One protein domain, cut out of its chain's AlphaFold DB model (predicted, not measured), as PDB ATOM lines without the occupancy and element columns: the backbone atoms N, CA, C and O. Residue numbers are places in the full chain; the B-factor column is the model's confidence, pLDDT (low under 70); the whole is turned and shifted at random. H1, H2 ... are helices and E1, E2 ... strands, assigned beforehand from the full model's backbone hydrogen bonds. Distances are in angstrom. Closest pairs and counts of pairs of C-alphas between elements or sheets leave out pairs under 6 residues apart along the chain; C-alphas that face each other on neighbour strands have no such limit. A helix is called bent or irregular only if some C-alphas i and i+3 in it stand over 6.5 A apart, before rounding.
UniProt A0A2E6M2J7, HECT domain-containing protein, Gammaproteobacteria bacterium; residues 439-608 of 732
ATOM      1  N   ILE A 439      73.027 152.347 200.736       51.72
ATOM      2  CA  ILE A 439      73.942 153.346 200.174       51.72
ATOM      3  C   ILE A 439      75.296 152.677 199.890       51.72
ATOM      4  O   ILE A 439      75.850 151.985 200.742       51.72
ATOM      5  N   ASP A 440      75.844 152.874 198.690       57.25
ATOM      6  CA  ASP A 440      77.102 152.248 198.266       57.25
ATOM      7  C   ASP A 440      78.337 153.000 198.786       57.25
ATOM      8  O   ASP A 440      78.823 153.929 198.145       57.25
ATOM      9  N   GLN A 441      78.891 152.549 199.913       53.28
ATOM     10  CA  GLN A 441      80.242 152.909 200.385       53.28
ATOM     11  C   GLN A 441      81.294 151.926 199.816       53.28
ATOM     12  O   GLN A 441      82.113 151.320 200.512       53.28
ATOM     13  N   GLY A 442      81.189 151.643 198.517       62.75
ATOM     14  CA  GLY A 442      82.069 150.748 197.763       62.75
ATOM     15  C   GLY A 442      81.767 149.248 197.880       62.75
ATOM     16  O   GLY A 442      82.245 148.480 197.046       62.75
ATOM     17  N   GLY A 443      80.987 148.799 198.871       70.69
ATOM     18  CA  GLY A 443      80.616 147.385 199.030       70.69
ATOM     19  C   GLY A 443      79.759 146.850 197.875       70.69
ATOM     20  O   GLY A 443      80.057 145.786 197.330       70.69
ATOM     21  N   LEU A 444      78.748 147.617 197.450       79.75
ATOM     22  CA  LEU A 444      77.875 147.254 196.326       79.75
ATOM     23  C   LEU A 444      78.608 147.421 194.989       79.75
ATOM     24  O   LEU A 444      78.420 146.613 194.079       79.75
ATOM     25  N   SER A 445      79.503 148.412 194.888       84.19
ATOM     26  CA  SER A 445      80.425 148.544 193.754       84.19
ATOM     27  C   SER A 445      81.315 147.312 193.584       84.19
ATOM     28  O   SER A 445      81.361 146.753 192.488       84.19
ATOM     29  N   ARG A 446      81.984 146.837 194.646       87.12
ATOM     30  CA  ARG A 446      82.812 145.616 194.590       87.12
ATOM     31  C   ARG A 446      81.994 144.408 194.121       87.12
ATOM     32  O   ARG A 446      82.419 143.719 193.194       87.12
ATOM     33  N   GLN A 447      80.788 144.235 194.664       87.62
ATOM     34  CA  GLN A 447      79.892 143.139 194.287       87.62
ATOM     35  C   GLN A 447      79.504 143.194 192.808       87.62
ATOM     36  O   GLN A 447      79.671 142.211 192.086       87.62
ATOM     37  N   ALA A 448      79.048 144.344 192.319       91.75
ATOM     38  CA  ALA A 448      78.607 144.456 190.937       91.75
ATOM     39  C   ALA A 448      79.755 144.321 189.928       91.75
ATOM     40  O   ALA A 448      79.560 143.727 188.871       91.75
ATOM     41  N   PHE A 449      80.965 144.791 190.256       94.12
ATOM     42  CA  PHE A 449      82.148 144.554 189.421       94.12
ATOM     43  C   PHE A 449      82.585 143.081 189.422       94.12
ATOM     44  O   PHE A 449      82.948 142.562 188.364       94.12
ATOM     45  N   ALA A 450      82.478 142.376 190.555       93.44
ATOM     46  CA  ALA A 450      82.713 140.932 190.614       93.44
ATOM     47  C   ALA A 450      81.695 140.151 189.759       93.44
ATOM     48  O   ALA A 450      82.086 139.290 188.966       93.44
ATOM     49  N   GLN A 451      80.403 140.491 189.842       93.69
ATOM     50  CA  GLN A 451      79.363 139.863 189.018       93.69
ATOM     51  C   GLN A 451      79.500 140.222 187.530       93.69
ATOM     52  O   GLN A 451      79.352 139.344 186.681       93.69
ATOM     53  N   ALA A 452      79.867 141.462 187.192       96.12
ATOM     54  CA  ALA A 452      80.140 141.874 185.815       96.12
ATOM     55  C   ALA A 452      81.312 141.091 185.198       96.12
ATOM     56  O   ALA A 452      81.209 140.591 184.075       96.12
ATOM     57  N   TYR A 453      82.404 140.910 185.946       95.31
ATOM     58  CA  TYR A 453      83.516 140.050 185.536       95.31
ATOM     59  C   TYR A 453      83.060 138.597 185.322       95.31
ATOM     60  O   TYR A 453      83.329 138.014 184.272       95.31
ATOM     61  N   LYS A 454      82.293 138.032 186.266       92.88
ATOM     62  CA  LYS A 454      81.735 136.669 186.187       92.88
ATOM     63  C   LYS A 454      80.830 136.474 184.965       92.88
ATOM     64  O   LYS A 454      80.898 135.429 184.317       92.88
ATOM     65  N   GLN A 455      80.036 137.483 184.605       94.56
ATOM     66  CA  GLN A 455      79.197 137.511 183.398       94.56
ATOM     67  C   GLN A 455      80.030 137.529 182.108       94.56
ATOM     68  O   GLN A 455      79.741 136.762 181.191       94.56
ATOM     69  N   LEU A 456      81.094 138.338 182.034       93.50
ATOM     70  CA  LEU A 456      82.009 138.338 180.882       93.50
ATOM     71  C   LEU A 456      82.762 137.005 180.738       93.50
ATOM     72  O   LEU A 456      82.947 136.524 179.618       93.50
ATOM     73  N   LEU A 457      83.162 136.404 181.861       91.06
ATOM     74  CA  LEU A 457      83.906 135.145 181.916       91.06
ATOM     75  C   LEU A 457      83.057 133.937 181.480       91.06
ATOM     76  O   LEU A 457      83.540 133.068 180.761       91.06
ATOM     77  N   THR A 458      81.786 133.893 181.890       90.56
ATOM     78  CA  THR A 458      80.881 132.748 181.661       90.56
ATOM     79  C   THR A 458      80.004 132.867 180.411       90.56
ATOM     80  O   THR A 458      79.274 131.933 180.081       90.56
ATOM     81  N   ASN A 459      80.076 133.980 179.674       89.75
ATOM     82  CA  ASN A 459      79.330 134.163 178.430       89.75
ATOM     83  C   ASN A 459      79.823 133.191 177.339       89.75
ATOM     84  O   ASN A 459      80.870 133.409 176.732       89.75
ATOM     85  N   GLU A 460      79.026 132.164 177.021       84.38
ATOM     86  CA  GLU A 460      79.327 131.152 175.989       84.38
ATOM     87  C   GLU A 460      79.687 131.763 174.621       84.38
ATOM     88  O   GLU A 460      80.538 131.245 173.890       84.38
ATOM     89  N   LYS A 461      79.058 132.894 174.275       85.06
ATOM     90  CA  LYS A 461      79.303 133.649 173.036       85.06
ATOM     91  C   LYS A 461      80.390 134.716 173.186       85.06
ATOM     92  O   LYS A 461      80.806 135.270 172.177       85.06
ATOM     93  N   GLY A 462      80.847 134.988 174.405       88.00
ATOM     94  CA  GLY A 462      81.877 135.970 174.732       88.00
ATOM     95  C   GLY A 462      83.299 135.446 174.553       88.00
ATOM     96  O   GLY A 462      83.532 134.488 173.813       88.00
ATOM     97  N   LEU A 463      84.246 136.082 175.242       89.38
ATOM     98  CA  LEU A 463      85.686 135.964 174.988       89.38
ATOM     99  C   LEU A 463      86.291 134.588 175.269       89.38
ATOM    100  O   LEU A 463      87.343 134.264 174.719       89.38
ATOM    101  N   PHE A 464      85.663 133.803 176.141       90.69
ATOM    102  CA  PHE A 464      86.304 132.661 176.779       90.69
ATOM    103  C   PHE A 464      85.686 131.318 176.397       90.69
ATOM    104  O   PHE A 464      84.498 131.208 176.090       90.69
ATOM    105  N   THR A 465      86.506 130.275 176.467       87.94
ATOM    106  CA  THR A 465      86.079 128.875 176.554       87.94
ATOM    107  C   THR A 465      86.472 128.298 177.907       87.94
ATOM    108  O   THR A 465      87.519 128.647 178.451       87.94
ATOM    109  N   ALA A 466      85.656 127.388 178.442       83.25
ATOM    110  CA  ALA A 466      86.035 126.605 179.612       83.25
ATOM    111  C   ALA A 466      87.247 125.725 179.260       83.25
ATOM    112  O   ALA A 466      87.151 124.827 178.420       83.25
ATOM    113  N   GLY A 467      88.384 126.028 179.878       72.56
ATOM    114  CA  GLY A 467      89.640 125.315 179.714       72.56
ATOM    115  C   GLY A 467      89.736 124.089 180.617       72.56
ATOM    116  O   GLY A 467      88.796 123.690 181.315       72.56
ATOM    117  N   LYS A 468      90.916 123.470 180.632       63.94
ATOM    118  CA  LYS A 468      91.198 122.363 181.560       63.94
ATOM    119  C   LYS A 468      91.426 122.907 182.977       63.94
ATOM    120  O   LYS A 468      91.860 124.038 183.160       63.94
ATOM    121  N   LEU A 469      91.157 122.073 183.986       68.12
ATOM    122  CA  LEU A 469      91.366 122.380 185.415       68.12
ATOM    123  C   LEU A 469      90.524 123.547 185.983       68.12
ATOM    124  O   LEU A 469      90.792 123.992 187.093       68.12
ATOM    125  N   GLY A 470      89.479 123.996 185.277       70.06
ATOM    126  CA  GLY A 470      88.519 124.993 185.779       70.06
ATOM    127  C   GLY A 470      88.856 126.454 185.461       70.06
ATOM    128  O   GLY A 470      88.090 127.337 185.838       70.06
ATOM    129  N   PHE A 471      89.951 126.711 184.743       82.06
ATOM    130  CA  PHE A 471      90.276 128.041 184.223       82.06
ATOM    131  C   PHE A 471      89.529 128.338 182.922       82.06
ATOM    132  O   PHE A 471      89.193 127.433 182.160       82.06
ATOM    133  N   PHE A 472      89.342 129.619 182.628       87.25
ATOM    134  CA  PHE A 472      88.835 130.102 181.350       87.25
ATOM    135  C   PHE A 472      89.988 130.535 180.433       87.25
ATOM    136  O   PHE A 472      90.870 131.304 180.824       87.25
ATOM    137  N   GLU A 473      89.962 130.020 179.204       86.81
ATOM    138  CA  GLU A 473      90.939 130.250 178.134       86.81
ATOM    139  C   GLU A 473      90.399 131.288 177.147       86.81
ATOM    140  O   GLU A 473      89.224 131.233 176.774       86.81
ATOM    141  N   LEU A 474      91.234 132.242 176.719       87.00
ATOM    142  CA  LEU A 474      90.840 133.243 175.725       87.00
ATOM    143  C   LEU A 474      90.700 132.579 174.346       87.00
ATOM    144  O   LEU A 474      91.610 131.890 173.889       87.00
ATOM    145  N   LYS A 475      89.574 132.799 173.659       85.81
ATOM    146  CA  LYS A 475      89.344 132.246 172.315       85.81
ATOM    147  C   LYS A 475      90.392 132.789 171.326       85.81
ATOM    148  O   LYS A 475      90.529 134.008 171.238       85.81
ATOM    149  N   PRO A 476      91.032 131.948 170.488       71.38
ATOM    150  CA  PRO A 476      92.031 132.403 169.509       71.38
ATOM    151  C   PRO A 476      91.543 133.483 168.531       71.38
ATOM    152  O   PRO A 476      92.334 134.252 168.005       71.38
ATOM    153  N   GLN A 477      90.230 133.565 168.289       69.31
ATOM    154  CA  GLN A 477      89.606 134.542 167.386       69.31
ATOM    155  C   GLN A 477      88.997 135.753 168.121       69.31
ATOM    156  O   GLN A 477      88.314 136.568 167.498       69.31
ATOM    157  N   ALA A 478      89.249 135.910 169.429       68.38
ATOM    158  CA  ALA A 478      88.685 136.990 170.245       68.38
ATOM    159  C   ALA A 478      88.967 138.388 169.663       68.38
ATOM    160  O   ALA A 478      88.084 139.245 169.684       68.38
ATOM    161  N   PHE A 479      90.145 138.618 169.067       69.12
ATOM    162  CA  PHE A 479      90.410 139.896 168.400       69.12
ATOM    163  C   PHE A 479      89.589 140.100 167.129       69.12
ATOM    164  O   PHE A 479      89.143 141.205 166.844       69.12
ATOM    165  N   LYS A 480      89.382 139.051 166.333       73.69
ATOM    166  CA  LYS A 480      88.757 139.173 165.013       73.69
ATOM    167  C   LYS A 480      87.273 139.513 165.111       73.69
ATOM    168  O   LYS A 480      86.775 140.331 164.342       73.69
ATOM    169  N   GLU A 481      86.589 138.905 166.078       76.12
ATOM    170  CA  GLU A 481      85.128 138.957 166.192       76.12
ATOM    171  C   GLU A 481      84.633 139.744 167.417       76.12
ATOM    172  O   GLU A 481      83.460 140.110 167.468       76.12
ATOM    173  N   GLN A 482      85.490 140.009 168.416       82.69
ATOM    174  CA  GLN A 482      85.054 140.435 169.757       82.69
ATOM    175  C   GLN A 482      85.872 141.588 170.372       82.69
ATOM    176  O   GLN A 482      85.932 141.728 171.595       82.69
ATOM    177  N   LYS A 483      86.448 142.468 169.541       86.62
ATOM    178  CA  LYS A 483      87.257 143.644 169.952       86.62
ATOM    179  C   LYS A 483      86.633 144.461 171.085       86.62
ATOM    180  O   LYS A 483      87.317 144.813 172.044       86.62
ATOM    181  N   GLN A 484      85.328 144.733 170.998       90.69
ATOM    182  CA  GLN A 484      84.626 145.493 172.033       90.69
ATOM    183  C   GLN A 484      84.586 144.737 173.365       90.69
ATOM    184  O   GLN A 484      84.828 145.352 174.394       90.69
ATOM    185  N   LEU A 485      84.371 143.416 173.357       92.19
ATOM    186  CA  LEU A 485      84.368 142.616 174.584       92.19
ATOM    187  C   LEU A 485      85.765 142.551 175.224       92.19
ATOM    188  O   LEU A 485      85.857 142.587 176.446       92.19
ATOM    189  N   LEU A 486      86.848 142.524 174.431       92.69
ATOM    190  CA  LEU A 486      88.221 142.643 174.953       92.69
ATOM    191  C   LEU A 486      88.427 143.987 175.667       92.69
ATOM    192  O   LEU A 486      88.920 144.018 176.794       92.69
ATOM    193  N   ARG A 487      88.003 145.094 175.042       94.19
ATOM    194  CA  ARG A 487      88.041 146.428 175.660       94.19
ATOM    195  C   ARG A 487      87.184 146.475 176.930       94.19
ATOM    196  O   ARG A 487      87.635 146.974 177.953       94.19
ATOM    197  N   ASP A 488      85.981 145.914 176.887       96.62
ATOM    198  CA  ASP A 488      85.056 145.846 178.021       96.62
ATOM    199  C   ASP A 488      85.645 145.069 179.208       96.62
ATOM    200  O   ASP A 488      85.570 145.538 180.342       96.62
ATOM    201  N   LEU A 489      86.284 143.921 178.957       96.00
ATOM    202  CA  LEU A 489      86.987 143.166 179.991       96.00
ATOM    203  C   LEU A 489      88.070 144.027 180.648       96.00
ATOM    204  O   LEU A 489      88.093 144.127 181.870       96.00
ATOM    205  N   GLY A 490      88.910 144.709 179.864       95.44
ATOM    206  CA  GLY A 490      89.917 145.619 180.412       95.44
ATOM    207  C   GLY A 490      89.316 146.761 181.246       95.44
ATOM    208  O   GLY A 490      89.839 147.089 182.309       95.44
ATOM    209  N   LEU A 491      88.165 147.311 180.842       96.56
ATOM    210  CA  LEU A 491      87.444 148.329 181.618       96.56
ATOM    211  C   LEU A 491      86.917 147.796 182.962       96.56
ATOM    212  O   LEU A 491      86.959 148.529 183.950       96.56
ATOM    213  N   ILE A 492      86.474 146.536 183.034       96.56
ATOM    214  CA  ILE A 492      86.090 145.881 184.298       96.56
ATOM    215  C   ILE A 492      87.324 145.590 185.166       96.56
ATOM    216  O   ILE A 492      87.337 145.952 186.344       96.56
ATOM    217  N   LEU A 493      88.386 145.012 184.589       95.19
ATOM    218  CA  LEU A 493      89.635 144.710 185.305       95.19
ATOM    219  C   LEU A 493      90.320 145.974 185.853       95.19
ATOM    220  O   LEU A 493      90.929 145.916 186.917       95.19
ATOM    221  N   SER A 494      90.171 147.129 185.190       91.56
ATOM    222  CA  SER A 494      90.750 148.407 185.642       91.56
ATOM    223  C   SER A 494      90.357 148.809 187.069       91.56
ATOM    224  O   SER A 494      91.071 149.555 187.742       91.56
ATOM    225  N   ARG A 495      89.199 148.337 187.547       86.81
ATOM    226  CA  ARG A 495      88.605 148.808 188.800       86.81
ATOM    227  C   ARG A 495      89.046 148.028 190.030       86.81
ATOM    228  O   ARG A 495      88.765 148.493 191.130       86.81
ATOM    229  N   THR A 496      89.784 146.923 189.899       84.00
ATOM    230  CA  THR A 496      90.189 146.114 191.064       84.00
ATOM    231  C   THR A 496      91.095 146.881 192.028       84.00
ATOM    232  O   THR A 496      90.854 146.872 193.237       84.00
ATOM    233  N   GLY A 497      92.075 147.621 191.497       72.50
ATOM    234  CA  GLY A 497      92.966 148.480 192.282       72.50
ATOM    235  C   GLY A 497      92.257 149.695 192.892       72.50
ATOM    236  O   GLY A 497      92.543 150.063 194.027       72.50
ATOM    237  N   ILE A 498      91.287 150.277 192.175       74.56
ATOM    238  CA  ILE A 498      90.509 151.443 192.634       74.56
ATOM    239  C   ILE A 498      89.543 151.044 193.758       74.56
ATOM    240  O   ILE A 498      89.492 151.695 194.798       74.56
ATOM    241  N   LEU A 499      88.800 149.948 193.570       78.69
ATOM    242  CA  LEU A 499      87.822 149.433 194.532       78.69
ATOM    243  C   LEU A 499      88.461 148.619 195.670       78.69
ATOM    244  O   LEU A 499      87.763 148.269 196.624       78.69
ATOM    245  N   LYS A 500      89.767 148.323 195.578       83.75
ATOM    246  CA  LYS A 500      90.554 147.497 196.512       83.75
ATOM    247  C   LYS A 500      89.935 146.106 196.722       83.75
ATOM    248  O   LYS A 500      89.685 145.667 197.848       83.75
ATOM    249  N   MET A 501      89.696 145.403 195.615       87.69
ATOM    250  CA  MET A 501      89.096 144.059 195.559       87.69
ATOM    251  C   MET A 501      89.976 143.069 194.785       87.69
ATOM    252  O   MET A 501      90.801 143.489 193.980       87.69
ATOM    253  N   GLY A 502      89.782 141.767 195.009       91.62
ATOM    254  CA  GLY A 502      90.288 140.706 194.135       91.62
ATOM    255  C   GLY A 502      89.132 140.008 193.414       91.62
ATOM    256  O   GLY A 502      88.080 139.793 194.011       91.62
ATOM    257  N   LEU A 503      89.311 139.659 192.140       92.12
ATOM    258  CA  LEU A 503      88.317 138.980 191.292       92.12
ATOM    259  C   LEU A 503      88.497 137.454 191.219       92.12
ATOM    260  O   LEU A 503      87.657 136.758 190.651       92.12
ATOM    261  N   GLY A 504      89.587 136.922 191.771       90.69
ATOM    262  CA  GLY A 504      89.915 135.505 191.714       90.69
ATOM    263  C   GLY A 504      90.531 135.024 190.400       90.69
ATOM    264  O   GLY A 504      90.464 135.657 189.345       90.69
ATOM    265  N   TYR A 505      91.116 133.831 190.473       88.88
ATOM    266  CA  TYR A 505      91.902 133.195 189.411       88.88
ATOM    267  C   TYR A 505      91.032 132.456 188.375       88.88
ATOM    268  O   TYR A 505      91.341 131.334 187.983       88.88
ATOM    269  N   GLY A 506      89.916 133.059 187.956       85.31
ATOM    270  CA  GLY A 506      89.009 132.472 186.957       85.31
ATOM    271  C   GLY A 506      89.606 132.426 185.545       85.31
ATOM    272  O   GLY A 506      89.441 131.440 184.830       85.31
ATOM    273  N   MET A 507      90.340 133.467 185.146       88.88
ATOM    274  CA  MET A 507      91.140 133.482 183.915       88.88
ATOM    275  C   MET A 507      92.476 132.760 184.116       88.88
ATOM    276  O   MET A 507      93.049 132.795 185.207       88.88
ATOM    277  N   GLN A 508      93.030 132.178 183.048       85.31
ATOM    278  CA  GLN A 508      94.408 131.680 183.084       85.31
ATOM    279  C   GLN A 508      95.415 132.811 183.403       85.31
ATOM    280  O   GLN A 508      95.392 133.844 182.728       85.31
ATOM    281  N   PRO A 509      96.349 132.623 184.364       83.56
ATOM    282  CA  PRO A 509      97.333 133.649 184.742       83.56
ATOM    283  C   PRO A 509      98.222 134.147 183.596       83.56
ATOM    284  O   PRO A 509      98.679 135.288 183.618       83.56
ATOM    285  N   GLU A 510      98.451 133.317 182.576       88.19
ATOM    286  CA  GLU A 510      99.196 133.685 181.367       88.19
ATOM    287  C   GLU A 510      98.588 134.909 180.663       88.19
ATOM    288  O   GLU A 510      99.325 135.792 180.233       88.19
ATOM    289  N   ILE A 511      97.256 135.036 180.640       91.75
ATOM    290  CA  ILE A 511      96.558 136.183 180.039       91.75
ATOM    291  C   ILE A 511      96.971 137.488 180.732       91.75
ATOM    292  O   ILE A 511      97.224 138.493 180.066       91.75
ATOM    293  N   LEU A 512      97.081 137.474 182.064       93.12
ATOM    294  CA  LEU A 512      97.491 138.641 182.844       93.12
ATOM    295  C   LEU A 512      98.993 138.921 182.718       93.12
ATOM    296  O   LEU A 512      99.358 140.084 182.593       93.12
ATOM    297  N   ASN A 513      99.851 137.896 182.658       92.62
ATOM    298  CA  ASN A 513     101.283 138.079 182.379       92.62
ATOM    299  C   ASN A 513     101.520 138.718 180.997       92.62
ATOM    300  O   ASN A 513     102.255 139.696 180.889       92.62
ATOM    301  N   LYS A 514     100.844 138.228 179.949       93.31
ATOM    302  CA  LYS A 514     100.940 138.793 178.592       93.31
ATOM    303  C   LYS A 514     100.366 140.216 178.524       93.31
ATOM    304  O   LYS A 514     100.950 141.083 177.880       93.31
ATOM    305  N   THR A 515      99.284 140.493 179.257       94.06
ATOM    306  CA  THR A 515      98.720 141.853 179.411       94.06
ATOM    307  C   THR A 515      99.677 142.799 180.146       94.06
ATOM    308  O   THR A 515      99.814 143.954 179.756       94.06
ATOM    309  N   HIS A 516     100.374 142.320 181.180       94.38
ATOM    310  CA  HIS A 516     101.375 143.089 181.926       94.38
ATOM    311  C   HIS A 516     102.571 143.473 181.050       94.38
ATOM    312  O   HIS A 516     102.926 144.649 180.979       94.38
ATOM    313  N   ALA A 517     103.125 142.512 180.307       92.44
ATOM    314  CA  ALA A 517     104.212 142.759 179.363       92.44
ATOM    315  C   ALA A 517     103.796 143.738 178.246       92.44
ATOM    316  O   ALA A 517     104.510 144.703 177.967       92.44
ATOM    317  N   ALA A 518     102.598 143.555 177.674       92.19
ATOM    318  CA  ALA A 518     102.025 144.476 176.693       92.19
ATOM    319  C   ALA A 518     101.813 145.893 177.258       92.19
ATOM    320  O   ALA A 518     102.035 146.876 176.550       92.19
ATOM    321  N   TRP A 519     101.429 146.029 178.533       91.00
ATOM    322  CA  TRP A 519     101.339 147.338 179.179       91.00
ATOM    323  C   TRP A 519     102.707 147.997 179.291       91.00
ATOM    324  O   TRP A 519     102.840 149.149 178.883       91.00
ATOM    325  N   LEU A 520     103.706 147.296 179.841       88.38
ATOM    326  CA  LEU A 520     105.054 147.839 180.056       88.38
ATOM    327  C   LEU A 520     105.729 148.278 178.749       88.38
ATOM    328  O   LEU A 520     106.506 149.228 178.759       88.38
ATOM    329  N   ALA A 521     105.419 147.612 177.636       85.56
ATOM    330  CA  ALA A 521     105.927 147.967 176.314       85.56
ATOM    331  C   ALA A 521     105.099 149.038 175.573       85.56
ATOM    332  O   ALA A 521     105.537 149.526 174.531       85.56
ATOM    333  N   SER A 522     103.906 149.392 176.061       79.88
ATOM    334  CA  SER A 522     103.026 150.371 175.416       79.88
ATOM    335  C   SER A 522     103.240 151.769 175.983       79.88
ATOM    336  O   SER A 522     103.018 152.010 177.168       79.88
ATOM    337  N   ASP A 523     103.533 152.724 175.101       72.56
ATOM    338  CA  ASP A 523     103.443 154.146 175.423       72.56
ATOM    339  C   ASP A 523     101.995 154.509 175.814       72.56
ATOM    340  O   ASP A 523     101.027 154.002 175.238       72.56
ATOM    341  N   ALA A 524     101.847 155.370 176.819       62.44
ATOM    342  CA  ALA A 524     100.566 155.923 177.241       62.44
ATOM    343  C   ALA A 524     100.111 157.089 176.345       62.44
ATOM    344  O   ALA A 524      98.916 157.362 176.274       62.44
ATOM    345  N   GLN A 525     101.041 157.767 175.661       63.34
ATOM    346  CA  GLN A 525     100.752 158.855 174.719       63.34
ATOM    347  C   GLN A 525     100.443 158.335 173.307       63.34
ATOM    348  O   GLN A 525      99.706 158.983 172.567       63.34
ATOM    349  N   ASN A 526     100.972 157.161 172.949       70.62
ATOM    350  CA  ASN A 526     100.750 156.505 171.660       70.62
ATOM    351  C   ASN A 526     100.501 154.984 171.825       70.62
ATOM    352  O   ASN A 526     101.361 154.171 171.476       70.62
ATOM    353  N   PRO A 527      99.351 154.584 172.400       82.19
ATOM    354  CA  PRO A 527      98.999 153.179 172.606       82.19
ATOM    355  C   PRO A 527      98.884 152.386 171.296       82.19
ATOM    356  O   PRO A 527      98.342 152.864 170.299       82.19
ATOM    357  N   LEU A 528      99.342 151.126 171.309       87.56
ATOM    358  CA  LEU A 528      99.258 150.255 170.134       87.56
ATOM    359  C   LEU A 528      97.796 149.874 169.829       87.56
ATOM    360  O   LEU A 528      97.145 149.162 170.601       87.56
ATOM    361  N   HIS A 529      97.306 150.324 168.675       87.75
ATOM    362  CA  HIS A 529      95.976 150.032 168.132       87.75
ATOM    363  C   HIS A 529      96.064 149.346 166.758       87.75
ATOM    364  O   HIS A 529      97.145 149.188 166.190       87.75
ATOM    365  N   GLU A 530      94.929 148.898 166.223       88.50
ATOM    366  CA  GLU A 530      94.879 148.070 165.012       88.50
ATOM    367  C   GLU A 530      95.434 148.780 163.771       88.50
ATOM    368  O   GLU A 530      96.184 148.176 163.005       88.50
ATOM    369  N   GLU A 531      95.124 150.066 163.614       89.06
ATOM    370  CA  GLU A 531      95.612 150.914 162.528       89.06
ATOM    371  C   GLU A 531      97.121 151.170 162.634       89.06
ATOM    372  O   GLU A 531      97.795 151.327 161.615       89.06
ATOM    373  N   ALA A 532      97.666 151.186 163.857       89.06
ATOM    374  CA  ALA A 532      99.100 151.338 164.087       89.06
ATOM    375  C   ALA A 532      99.868 150.084 163.638       89.06
ATOM    376  O   ALA A 532     100.912 150.213 163.003       89.06
ATOM    377  N   VAL A 533      99.320 148.882 163.870       91.38
ATOM    378  CA  VAL A 533      99.904 147.612 163.388       91.38
ATOM    379  C   VAL A 533     100.039 147.588 161.860       91.38
ATOM    380  O   VAL A 533     101.025 147.064 161.344       91.38
ATOM    381  N   ASP A 534      99.114 148.205 161.120       91.81
ATOM    382  CA  ASP A 534      99.208 148.288 159.655       91.81
ATOM    383  C   ASP A 534     100.343 149.202 159.157       91.81
ATOM    384  O   ASP A 534     100.779 149.059 158.015       91.81
ATOM    385  N   GLN A 535     100.870 150.102 159.997       92.06
ATOM    386  CA  GLN A 535     102.020 150.957 159.657       92.06
ATOM    387  C   GLN A 535     103.375 150.320 160.001       92.06
ATOM    388  O   GLN A 535     104.394 150.697 159.416       92.06
ATOM    389  N   LEU A 536     103.396 149.350 160.923       91.50
ATOM    390  CA  LEU A 536     104.627 148.710 161.382       91.50
ATOM    391  C   LEU A 536     105.334 147.937 160.259       91.50
ATOM    392  O   LEU A 536     104.706 147.335 159.378       91.50
ATOM    393  N   GLN A 537     106.663 147.953 160.330       92.88
ATOM    394  CA  GLN A 537     107.560 147.147 159.510       92.88
ATOM    395  C   GLN A 537     107.775 145.758 160.128       92.88
ATOM    396  O   GLN A 537     107.460 145.512 161.293       92.88
ATOM    397  N   GLN A 538     108.345 144.835 159.351       91.81
ATOM    398  CA  GLN A 538     108.474 143.426 159.737       91.81
ATOM    399  C   GLN A 538     109.210 143.219 161.076       91.81
ATOM    400  O   GLN A 538     108.692 142.542 161.962       91.81
ATOM    401  N   ASP A 539     110.357 143.877 161.275       90.00
ATOM    402  CA  ASP A 539     111.126 143.799 162.529       90.00
ATOM    403  C   ASP A 539     110.371 144.369 163.743       90.00
ATOM    404  O   ASP A 539     110.635 143.988 164.883       90.00
ATOM    405  N   GLU A 540     109.449 145.309 163.528       91.12
ATOM    406  CA  GLU A 540     108.632 145.911 164.587       91.12
ATOM    407  C   GLU A 540     107.469 144.988 164.961       91.12
ATOM    408  O   GLU A 540     107.212 144.770 166.144       91.12
ATOM    409  N   LEU A 541     106.836 144.359 163.968       91.69
ATOM    410  CA  LEU A 541     105.816 143.326 164.163       91.69
ATOM    411  C   LEU A 541     106.375 142.120 164.939       91.69
ATOM    412  O   LEU A 541     105.750 141.664 165.895       91.69
ATOM    413  N   ILE A 542     107.584 141.654 164.601       89.38
ATOM    414  CA  ILE A 542     108.267 140.564 165.324       89.38
ATOM    415  C   ILE A 542     108.571 140.958 166.781       89.38
ATOM    416  O   ILE A 542     108.422 140.131 167.684       89.38
ATOM    417  N   LYS A 543     108.931 142.222 167.046       89.62
ATOM    418  CA  LYS A 543     109.099 142.726 168.423       89.62
ATOM    419  C   LYS A 543     107.779 142.718 169.195       89.62
ATOM    420  O   LYS A 543     107.759 142.244 170.329       89.62
ATOM    421  N   VAL A 544     106.678 143.167 168.584       91.50
ATOM    422  CA  VAL A 544     105.333 143.141 169.196       91.50
ATOM    423  C   VAL A 544     104.910 141.717 169.576       91.50
ATOM    424  O   VAL A 544     104.389 141.525 170.672       91.50
ATOM    425  N   LEU A 545     105.191 140.716 168.732       90.06
ATOM    426  CA  LEU A 545     104.978 139.303 169.077       90.06
ATOM    427  C   LEU A 545     105.826 138.884 170.288       90.06
ATOM    428  O   LEU A 545     105.288 138.356 171.257       90.06
ATOM    429  N   SER A 546     107.129 139.180 170.277       87.12
ATOM    430  CA  SER A 546     108.047 138.761 171.350       87.12
ATOM    431  C   SER A 546     107.771 139.374 172.726       87.12
ATOM    432  O   SER A 546     108.175 138.806 173.735       87.12
ATOM    433  N   ILE A 547     107.067 140.512 172.786       90.56
ATOM    434  CA  ILE A 547     106.648 141.133 174.051       90.56
ATOM    435  C   ILE A 547     105.636 140.251 174.786       90.56
ATOM    436  O   ILE A 547     105.678 140.158 176.010       90.56
ATOM    437  N   VAL A 548     104.722 139.615 174.051       89.00
ATOM    438  CA  VAL A 548     103.689 138.751 174.636       89.00
ATOM    439  C   VAL A 548     104.075 137.277 174.607       89.00
ATOM    440  O   VAL A 548     103.507 136.503 175.363       89.00
ATOM    441  N   ASP A 549     105.016 136.869 173.760       86.00
ATOM    442  CA  ASP A 549     105.435 135.476 173.622       86.00
ATOM    443  C   ASP A 549     106.939 135.397 173.310       86.00
ATOM    444  O   ASP A 549     107.373 135.430 172.156       86.00
ATOM    445  N   ALA A 550     107.749 135.353 174.370       78.81
ATOM    446  CA  ALA A 550     109.208 135.359 174.270       78.81
ATOM    447  C   ALA A 550     109.768 134.092 173.587       78.81
ATOM    448  O   ALA A 550     110.773 134.168 172.878       78.81
ATOM    449  N   GLU A 551     109.081 132.948 173.712       77.31
ATOM    450  CA  GLU A 551     109.510 131.666 173.129       77.31
ATOM    451  C   GLU A 551     109.513 131.687 171.584       77.31
ATOM    452  O   GLU A 551     110.167 130.862 170.938       77.31
ATOM    453  N   LEU A 552     108.842 132.669 170.963       73.62
ATOM    454  CA  LEU A 552     108.916 132.915 169.520       73.62
ATOM    455  C   LEU A 552     110.305 133.372 169.041       73.62
ATOM    456  O   LEU A 552     110.609 133.187 167.863       73.62
ATOM    457  N   GLN A 553     111.143 133.950 169.914       65.06
ATOM    458  CA  GLN A 553     112.527 134.329 169.580       65.06
ATOM    459  C   GLN A 553     113.574 133.314 170.054       65.06
ATOM    460  O   GLN A 553     114.608 133.180 169.402       65.06
ATOM    461  N   ASP A 554     113.304 132.565 171.127       70.69
ATOM    462  CA  ASP A 554     114.248 131.575 171.677       70.69
ATOM    463  C   ASP A 554     114.414 130.321 170.792       70.69
ATOM    464  O   ASP A 554     115.368 129.555 170.951       70.69
ATOM    465  N   ASN A 555     113.509 130.108 169.832       76.56
ATOM    466  CA  ASN A 555     113.587 129.040 168.838       76.56
ATOM    467  C   ASN A 555     113.943 129.607 167.452       76.56
ATOM    468  O   ASN A 555     113.121 130.260 166.809       76.56
ATOM    469  N   GLU A 556     115.143 129.285 166.963       77.25
ATOM    470  CA  GLU A 556     115.676 129.720 165.661       77.25
ATOM    471  C   GLU A 556     114.709 129.424 164.496       77.25
ATOM    472  O   GLU A 556     114.481 130.286 163.649       77.25
ATOM    473  N   ALA A 557     114.026 128.272 164.512       80.44
ATOM    474  CA  ALA A 557     113.047 127.912 163.484       80.44
ATOM    475  C   ALA A 557     111.761 128.764 163.532       80.44
ATOM    476  O   ALA A 557     111.167 129.028 162.487       80.44
ATOM    477  N   ASN A 558     111.337 129.220 164.718       81.12
ATOM    478  CA  ASN A 558     110.209 130.150 164.856       81.12
ATOM    479  C   ASN A 558     110.614 131.555 164.389       81.12
ATOM    480  O   ASN A 558     109.873 132.204 163.650       81.12
ATOM    481  N   ALA A 559     111.809 132.004 164.782       77.94
ATOM    482  CA  ALA A 559     112.340 133.306 164.407       77.94
ATOM    483  C   ALA A 559     112.539 133.429 162.888       77.94
ATOM    484  O   ALA A 559     112.220 134.470 162.316       77.94
ATOM    485  N   ASP A 560     113.028 132.381 162.222       84.19
ATOM    486  CA  ASP A 560     113.186 132.369 160.766       84.19
ATOM    487  C   ASP A 560     111.837 132.266 160.041       84.19
ATOM    488  O   ASP A 560     111.597 133.029 159.106       84.19
ATOM    489  N   TYR A 561     110.895 131.453 160.533       87.12
ATOM    490  CA  TYR A 561     109.527 131.411 159.999       87.12
ATOM    491  C   TYR A 561     108.836 132.790 160.022       87.12
ATOM    492  O   TYR A 561     108.209 133.186 159.040       87.12
ATOM    493  N   LEU A 562     108.994 133.568 161.100       88.19
ATOM    494  CA  LEU A 562     108.445 134.929 161.193       88.19
ATOM    495  C   LEU A 562     109.158 135.945 160.272       88.19
ATOM    496  O   LEU A 562     108.537 136.920 159.839       88.19
ATOM    497  N   LYS A 563     110.438 135.725 159.936       88.19
ATOM    498  CA  LYS A 563     111.187 136.529 158.947       88.19
ATOM    499  C   LYS A 563     110.832 136.176 157.497       88.19
ATOM    500  O   LYS A 563     110.950 137.031 156.623       88.19
ATOM    501  N   GLU A 564     110.404 134.946 157.228       91.19
ATOM    502  CA  GLU A 564     109.953 134.523 155.894       91.19
ATOM    503  C   GLU A 564     108.457 134.800 155.645       91.19
ATOM    504  O   GLU A 564     108.023 134.848 154.492       91.19
ATOM    505  N   MET A 565     107.668 135.022 156.703       93.19
ATOM    506  CA  MET A 565     106.234 135.308 156.611       93.19
ATOM    507  C   MET A 565     105.941 136.603 155.820       93.19
ATOM    508  O   MET A 565     106.514 137.652 156.130       93.19
ATOM    509  N   PRO A 566     105.007 136.587 154.845       96.62
ATOM    510  CA  PRO A 566     104.571 137.791 154.141       96.62
ATOM    511  C   PRO A 566     104.062 138.874 155.101       96.62
ATOM    512  O   PRO A 566     103.311 138.588 156.030       96.62
ATOM    513  N   LEU A 567     104.416 140.138 154.844       94.44
ATOM    514  CA  LEU A 567     104.147 141.254 155.763       94.44
ATOM    515  C   LEU A 567     102.664 141.391 156.162       94.44
ATOM    516  O   LEU A 567     102.364 141.653 157.324       94.44
ATOM    517  N   ASP A 568     101.736 141.178 155.228       94.00
ATOM    518  CA  ASP A 568     100.296 141.266 155.508       94.00
ATOM    519  C   ASP A 568      99.763 140.049 156.288       94.00
ATOM    520  O   ASP A 568      98.851 140.193 157.106       94.00
ATOM    521  N   GLU A 569     100.368 138.868 156.117       94.81
ATOM    522  CA  GLU A 569     100.084 137.693 156.954       94.81
ATOM    523  C   GLU A 569     100.614 137.910 158.377       94.81
ATOM    524  O   GLU A 569      99.895 137.649 159.342       94.81
ATOM    525  N   LEU A 570     101.810 138.493 158.519       93.50
ATOM    526  CA  LEU A 570     102.405 138.830 159.813       93.50
ATOM    527  C   LEU A 570     101.604 139.907 160.561       93.50
ATOM    528  O   LEU A 570     101.402 139.787 161.769       93.50
ATOM    529  N   ARG A 571     101.079 140.923 159.861       93.81
ATOM    530  CA  ARG A 571     100.119 141.890 160.430       93.81
ATOM    531  C   ARG A 571      98.854 141.201 160.924       93.81
ATOM    532  O   ARG A 571      98.405 141.483 162.034       93.81
ATOM    533  N   GLY A 572      98.295 140.287 160.128       91.56
ATOM    534  CA  GLY A 572      97.157 139.460 160.533       91.56
ATOM    535  C   GLY A 572      97.460 138.648 161.794       91.56
ATOM    536  O   GLY A 572      96.680 138.677 162.744       91.56
ATOM    537  N   TYR A 573      98.629 138.010 161.843       90.50
ATOM    538  CA  TYR A 573      99.085 137.227 162.986       90.50
ATOM    539  C   TYR A 573      99.249 138.088 164.247       90.50
ATOM    540  O   TYR A 573      98.667 137.753 165.272       90.50
ATOM    541  N   VAL A 574      99.920 139.247 164.170       90.81
ATOM    542  CA  VAL A 574     100.037 140.212 165.287       90.81
ATOM    543  C   VAL A 574      98.669 140.661 165.803       90.81
ATOM    544  O   VAL A 574      98.462 140.729 167.019       90.81
ATOM    545  N   LYS A 575      97.723 140.953 164.901       90.12
ATOM    546  CA  LYS A 575      96.354 141.339 165.267       90.12
ATOM    547  C   LYS A 575      95.616 140.208 165.985       90.12
ATOM    548  O   LYS A 575      94.919 140.476 166.956       90.12
ATOM    549  N   GLU A 576      95.766 138.961 165.546       87.56
ATOM    550  CA  GLU A 576      95.076 137.819 166.159       87.56
ATOM    551  C   GLU A 576      95.737 137.340 167.469       87.56
ATOM    552  O   GLU A 576      95.011 136.959 168.387       87.56
ATOM    553  N   THR A 577      97.070 137.410 167.612       86.69
ATOM    554  CA  THR A 577      97.800 136.789 168.740       86.69
ATOM    555  C   THR A 577      98.381 137.752 169.777       86.69
ATOM    556  O   THR A 577      98.433 137.387 170.948       86.69
ATOM    557  N   ALA A 578      98.786 138.974 169.407       90.25
ATOM    558  CA  ALA A 578      99.427 139.917 170.335       90.25
ATOM    559  C   ALA A 578      98.541 141.110 170.714       90.25
ATOM    560  O   ALA A 578      98.437 141.470 171.889       90.25
ATOM    561  N   LEU A 579      97.839 141.687 169.738       90.75
ATOM    562  CA  LEU A 579      96.994 142.864 169.939       90.75
ATOM    563  C   LEU A 579      95.853 142.697 170.977       90.75
ATOM    564  O   LEU A 579      95.493 143.716 171.578       90.75
ATOM    565  N   PRO A 580      95.317 141.494 171.305       91.94
ATOM    566  CA  PRO A 580      94.432 141.312 172.462       91.94
ATOM    567  C   PRO A 580      95.000 141.837 173.781       91.94
ATOM    568  O   PRO A 580      94.297 142.523 174.521       91.94
ATOM    569  N   TYR A 581      96.271 141.552 174.066       92.88
ATOM    570  CA  TYR A 581      96.901 141.884 175.344       92.88
ATOM    571  C   TYR A 581      97.197 143.382 175.456       92.88
ATOM    572  O   TYR A 581      96.948 143.986 176.498       92.88
ATOM    573  N   PHE A 582      97.610 144.012 174.351       92.81
ATOM    574  CA  PHE A 582      97.690 145.473 174.248       92.81
ATOM    575  C   PHE A 582      96.308 146.127 174.386       92.81
ATOM    576  O   PHE A 582      96.174 147.134 175.071       92.81
ATOM    577  N   THR A 583      95.257 145.536 173.809       93.12
ATOM    578  CA  THR A 583      93.879 146.046 173.938       93.12
ATOM    579  C   THR A 583      93.390 146.000 175.385       93.12
ATOM    580  O   THR A 583      92.804 146.977 175.851       93.12
ATOM    581  N   LEU A 584      93.672 144.912 176.110       93.69
ATOM    582  CA  LEU A 584      93.386 144.794 177.542       93.69
ATOM    583  C   LEU A 584      94.161 145.842 178.350       93.69
ATOM    584  O   LEU A 584      93.545 146.599 179.095       93.69
ATOM    585  N   ALA A 585      95.477 145.949 178.148       92.50
ATOM    586  CA  ALA A 585      96.325 146.923 178.835       92.50
ATOM    587  C   ALA A 585      95.869 148.373 178.598       92.50
ATOM    588  O   ALA A 585      95.725 149.147 179.543       92.50
ATOM    589  N   ASN A 586      95.579 148.733 177.345       91.12
ATOM    590  CA  ASN A 586      95.104 150.064 176.976       91.12
ATOM    591  C   ASN A 586      93.736 150.362 177.606       91.12
ATOM    592  O   ASN A 586      93.554 151.422 178.193       91.12
ATOM    593  N   ALA A 587      92.794 149.417 177.572       92.88
ATOM    594  CA  ALA A 587      91.487 149.585 178.203       92.88
ATOM    595  C   ALA A 587      91.568 149.689 179.738       92.88
ATOM    596  O   ALA A 587      90.830 150.462 180.347       92.88
ATOM    597  N   MET A 588      92.486 148.951 180.367       92.62
ATOM    598  CA  MET A 588      92.736 149.047 181.805       92.62
ATOM    599  C   MET A 588      93.359 150.400 182.190       92.62
ATOM    600  O   MET A 588      92.977 150.984 183.208       92.62
ATOM    601  N   ARG A 589      94.255 150.935 181.349       87.25
ATOM    602  CA  ARG A 589      94.835 152.281 181.485       87.25
ATOM    603  C   ARG A 589      93.782 153.375 181.311       87.25
ATOM    604  O   ARG A 589      93.668 154.240 182.175       87.25
ATOM    605  N   ASP A 590      92.960 153.290 180.263       87.75
ATOM    606  CA  ASP A 590      91.821 154.190 180.021       87.75
ATOM    607  C   ASP A 590      90.849 154.195 181.220       87.75
ATOM    608  O   ASP A 590      90.305 155.235 181.595       87.75
ATOM    609  N   GLY A 591      90.648 153.031 181.850       82.38
ATOM    610  CA  GLY A 591      89.841 152.850 183.060       82.38
ATOM    611  C   GLY A 591      90.431 153.445 184.350       82.38
ATOM    612  O   GLY A 591      89.756 153.439 185.381       82.38
ATOM    613  N   GLY A 592      91.650 153.995 184.301       79.88
ATOM    614  CA  GLY A 592      92.312 154.666 185.424       79.88
ATOM    615  C   GLY A 592      93.133 153.752 186.337       79.88
ATOM    616  O   GLY A 592      93.418 154.136 187.471       79.88
ATOM    617  N   MET A 593      93.503 152.548 185.890       83.69
ATOM    618  CA  MET A 593      94.358 151.654 186.674       83.69
ATOM    619  C   MET A 593      95.833 152.083 186.606       83.69
ATOM    620  O   MET A 593      96.366 152.344 185.529       83.69
ATOM    621  N   ASN A 594      96.509 152.093 187.755       76.19
ATOM    622  CA  ASN A 594      97.964 152.244 187.828       76.19
ATOM    623  C   ASN A 594      98.646 150.881 187.651       76.19
ATOM    624  O   ASN A 594      98.175 149.878 188.190       76.19
ATOM    625  N   ILE A 595      99.770 150.847 186.932       75.69
ATOM    626  CA  ILE A 595     100.575 149.631 186.773       75.69
ATOM    627  C   ILE A 595     101.576 149.464 187.920       75.69
ATOM    628  O   ILE A 595     102.307 150.391 188.263       75.69
ATOM    629  N   ASP A 596     101.648 148.246 188.453       76.69
ATOM    630  CA  ASP A 596     102.798 147.762 189.213       76.69
ATOM    631  C   ASP A 596     103.806 147.131 188.234       76.69
ATOM    632  O   ASP A 596     103.422 146.334 187.377       76.69
ATOM    633  N   THR A 597     105.090 147.477 188.322       84.69
ATOM    634  CA  THR A 597     106.127 146.911 187.439       84.69
ATOM    635  C   THR A 597     106.455 145.452 187.764       84.69
ATOM    636  O   THR A 597     107.063 144.766 186.944       84.69
ATOM    637  N   ASN A 598     106.021 144.942 188.919       90.06
ATOM    638  CA  ASN A 598     106.140 143.545 189.293       90.06
ATOM    639  C   ASN A 598     104.931 142.731 188.773       90.06
ATOM    640  O   ASN A 598     103.798 142.986 189.191       90.06
ATOM    641  N   PRO A 599     105.136 141.700 187.924       89.69
ATOM    642  CA  PRO A 599     104.036 140.929 187.335       89.69
ATOM    643  C   PRO A 599     103.197 140.194 188.386       89.69
ATOM    644  O   PRO A 599     101.982 140.069 188.238       89.69
ATOM    645  N   LYS A 600     103.815 139.751 189.491       91.44
ATOM    646  CA  LYS A 600     103.088 139.095 190.579       91.44
ATOM    647  C   LYS A 600     102.165 140.085 191.293       91.44
ATOM    648  O   LYS A 600     101.003 139.760 191.514       91.44
ATOM    649  N   ALA A 601     102.657 141.275 191.635       89.00
ATOM    650  CA  ALA A 601     101.854 142.285 192.323       89.00
ATOM    651  C   ALA A 601     100.736 142.843 191.424       89.00
ATOM    652  O   ALA A 601      99.619 143.058 191.895       89.00
ATOM    653  N   PHE A 602     100.980 142.970 190.115       91.25
ATOM    654  CA  PHE A 602      99.937 143.245 189.122       91.25
ATOM    655  C   PHE A 602      98.839 142.165 189.126       91.25
ATOM    656  O   PHE A 602      97.657 142.491 189.239       91.25
ATOM    657  N   ILE A 603      99.209 140.877 189.095       92.94
ATOM    658  CA  ILE A 603      98.246 139.766 189.183       92.94
ATOM    659  C   ILE A 603      97.499 139.774 190.524       92.94
ATOM    660  O   ILE A 603      96.275 139.663 190.524       92.94
ATOM    661  N   GLU A 604      98.180 139.945 191.660       92.38
ATOM    662  CA  GLU A 604      97.536 139.984 192.987       92.38
ATOM    663  C   GLU A 604      96.647 141.231 193.180       92.38
ATOM    664  O   GLU A 604      95.693 141.186 193.954       92.38
ATOM    665  N   THR A 605      96.876 142.311 192.424       90.56
ATOM    666  CA  THR A 605      95.980 143.485 192.361       90.56
ATOM    667  C   THR A 605      94.667 143.182 191.632       90.56
ATOM    668  O   THR A 605      93.663 143.843 191.888       90.56
ATOM    669  N   ILE A 606      94.650 142.199 190.726       93.94
ATOM    670  CA  ILE A 606      93.471 141.826 189.926       93.94
ATOM    671  C   ILE A 606      92.760 140.621 190.540       93.94
ATOM    672  O   ILE A 606      91.565 140.673 190.813       93.94
ATOM    673  N   CYS A 607      93.492 139.536 190.778       93.56
ATOM    674  CA  CYS A 607      92.957 138.272 191.279       93.56
ATOM    675  C   CYS A 607      92.796 138.246 192.804       93.56
ATOM    676  O   CYS A 607      92.010 137.447 193.310       93.56
ATOM    677  N   GLY A 608      93.516 139.097 193.537       93.44
ATOM    678  CA  GLY A 608      93.738 138.916 194.971       93.44
ATOM    679  C   GLY A 608      94.914 137.973 195.269       93.44
ATOM    680  O   GLY A 608      95.580 137.507 194.346       93.44
TER     681      GLY A 608
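Overview. This is residues 439 to 608 of the 732 residues of the protein "HECT domain-containing protein" of Gammaproteobacteria bacterium (UniProt A0A2E6M2J7). This is an elongated helical body in which H4 and H10 cross in the middle; H2 lies beside H10 and H1 beside H2 in one half, while H6 and H9 run side by side in the other, with H7 and H8 at the far end. A small hairpin, E1 and E2, lies near the end of H1, and H11 packs on H4 and H3. The printed part has 170 residues, mostly helix, with eleven named helices and two named strands in the order H1 E1 E2 and then H2 to H11; the sheet, E1 - E2, is antiparallel. The whole is compact, with a radius of gyration of the C-alphas of 16.5 A, and spans 59 by 35 by 27 A.

Along the chain. Look first at strands E1, residues 464 to 466, and E2, residues 472 to 474. Before them, find C-alpha 443 at (80.616, 147.385, 199.030); from there H1, residues 443 to 458, runs 22.7 A. After them come H2, residues 478 to 493, 17.0 A, and H3, residues 495 to 499. H4, residues 509 to 521, is 18.7 A long, H5 holds residues 530 to 533, and H6, residues 538 to 548, is 16.3 A. Then read H7, residues 551 to 554, H8, residues 556 to 564, H9, residues 567 to 577, 15.1 A, and H10, residues 579 to 590, 16.0 A. H11, residues 599 to 607, ends at C-alpha 607, (92.957, 138.272, 191.279).

Arrangement. In the hairpin E1 and E2, N 465 and O 473 are within hydrogen-bond range at 2.9 A. The closest C-alphas of H1 and E1, Leu 457 and Phe 464, are 6.2 A apart. H1, with residues 449 to 456 alone, touches H2 at Tyr 453 and Ile 492, 6.5 A. H2 is irregular, C-alphas 481 and 484 being 8.8 A apart, with a kink of 61 degrees near residue 485. H2 touches H10 at Gly 490 and Leu 584, 4.6 A, a shallow tilt of 30 degrees, the same way. H10, with residues 581 to 586 alone, touches H4 at Thr 515 and Tyr 581, 4.5 A, only just about perpendicular at 71 degrees. H4 touches H11 at Asn 513 and Pro 599, 6.3 A, and H6 at Lys 514 and Val 548, 4.8 A. H11 touches H3 at Thr 496 and Ile 606, 5.5 A. H6 touches H9 at Gln 538 and Leu 567, 6.3 A, a shallow tilt of 12 degrees, the same way. H5 touches H9 at Val 533 and Arg 571, 6.4 A. H7 only just touches H8, only at the corner, with 3 pairs of C-alphas within 8 A. Every O i to N i+4 pair is within hydrogen-bond range in H1, H3, H4, H8, H9, H10 and H11, against 9 of 12 in H2 and 6 of 7 in H6; H5 and H7 are too short for such a pair.

Size, cuts and confidence. The two C-alphas farthest apart, of Ile 439 and Glu 564, are 60.1 A apart. The printed part has no cut and no long link. Mean pLDDT of the printed part is 86.1; residues 439 to 442, 468 to 469, 477 to 479, 524 to 525 and 553 are under 70.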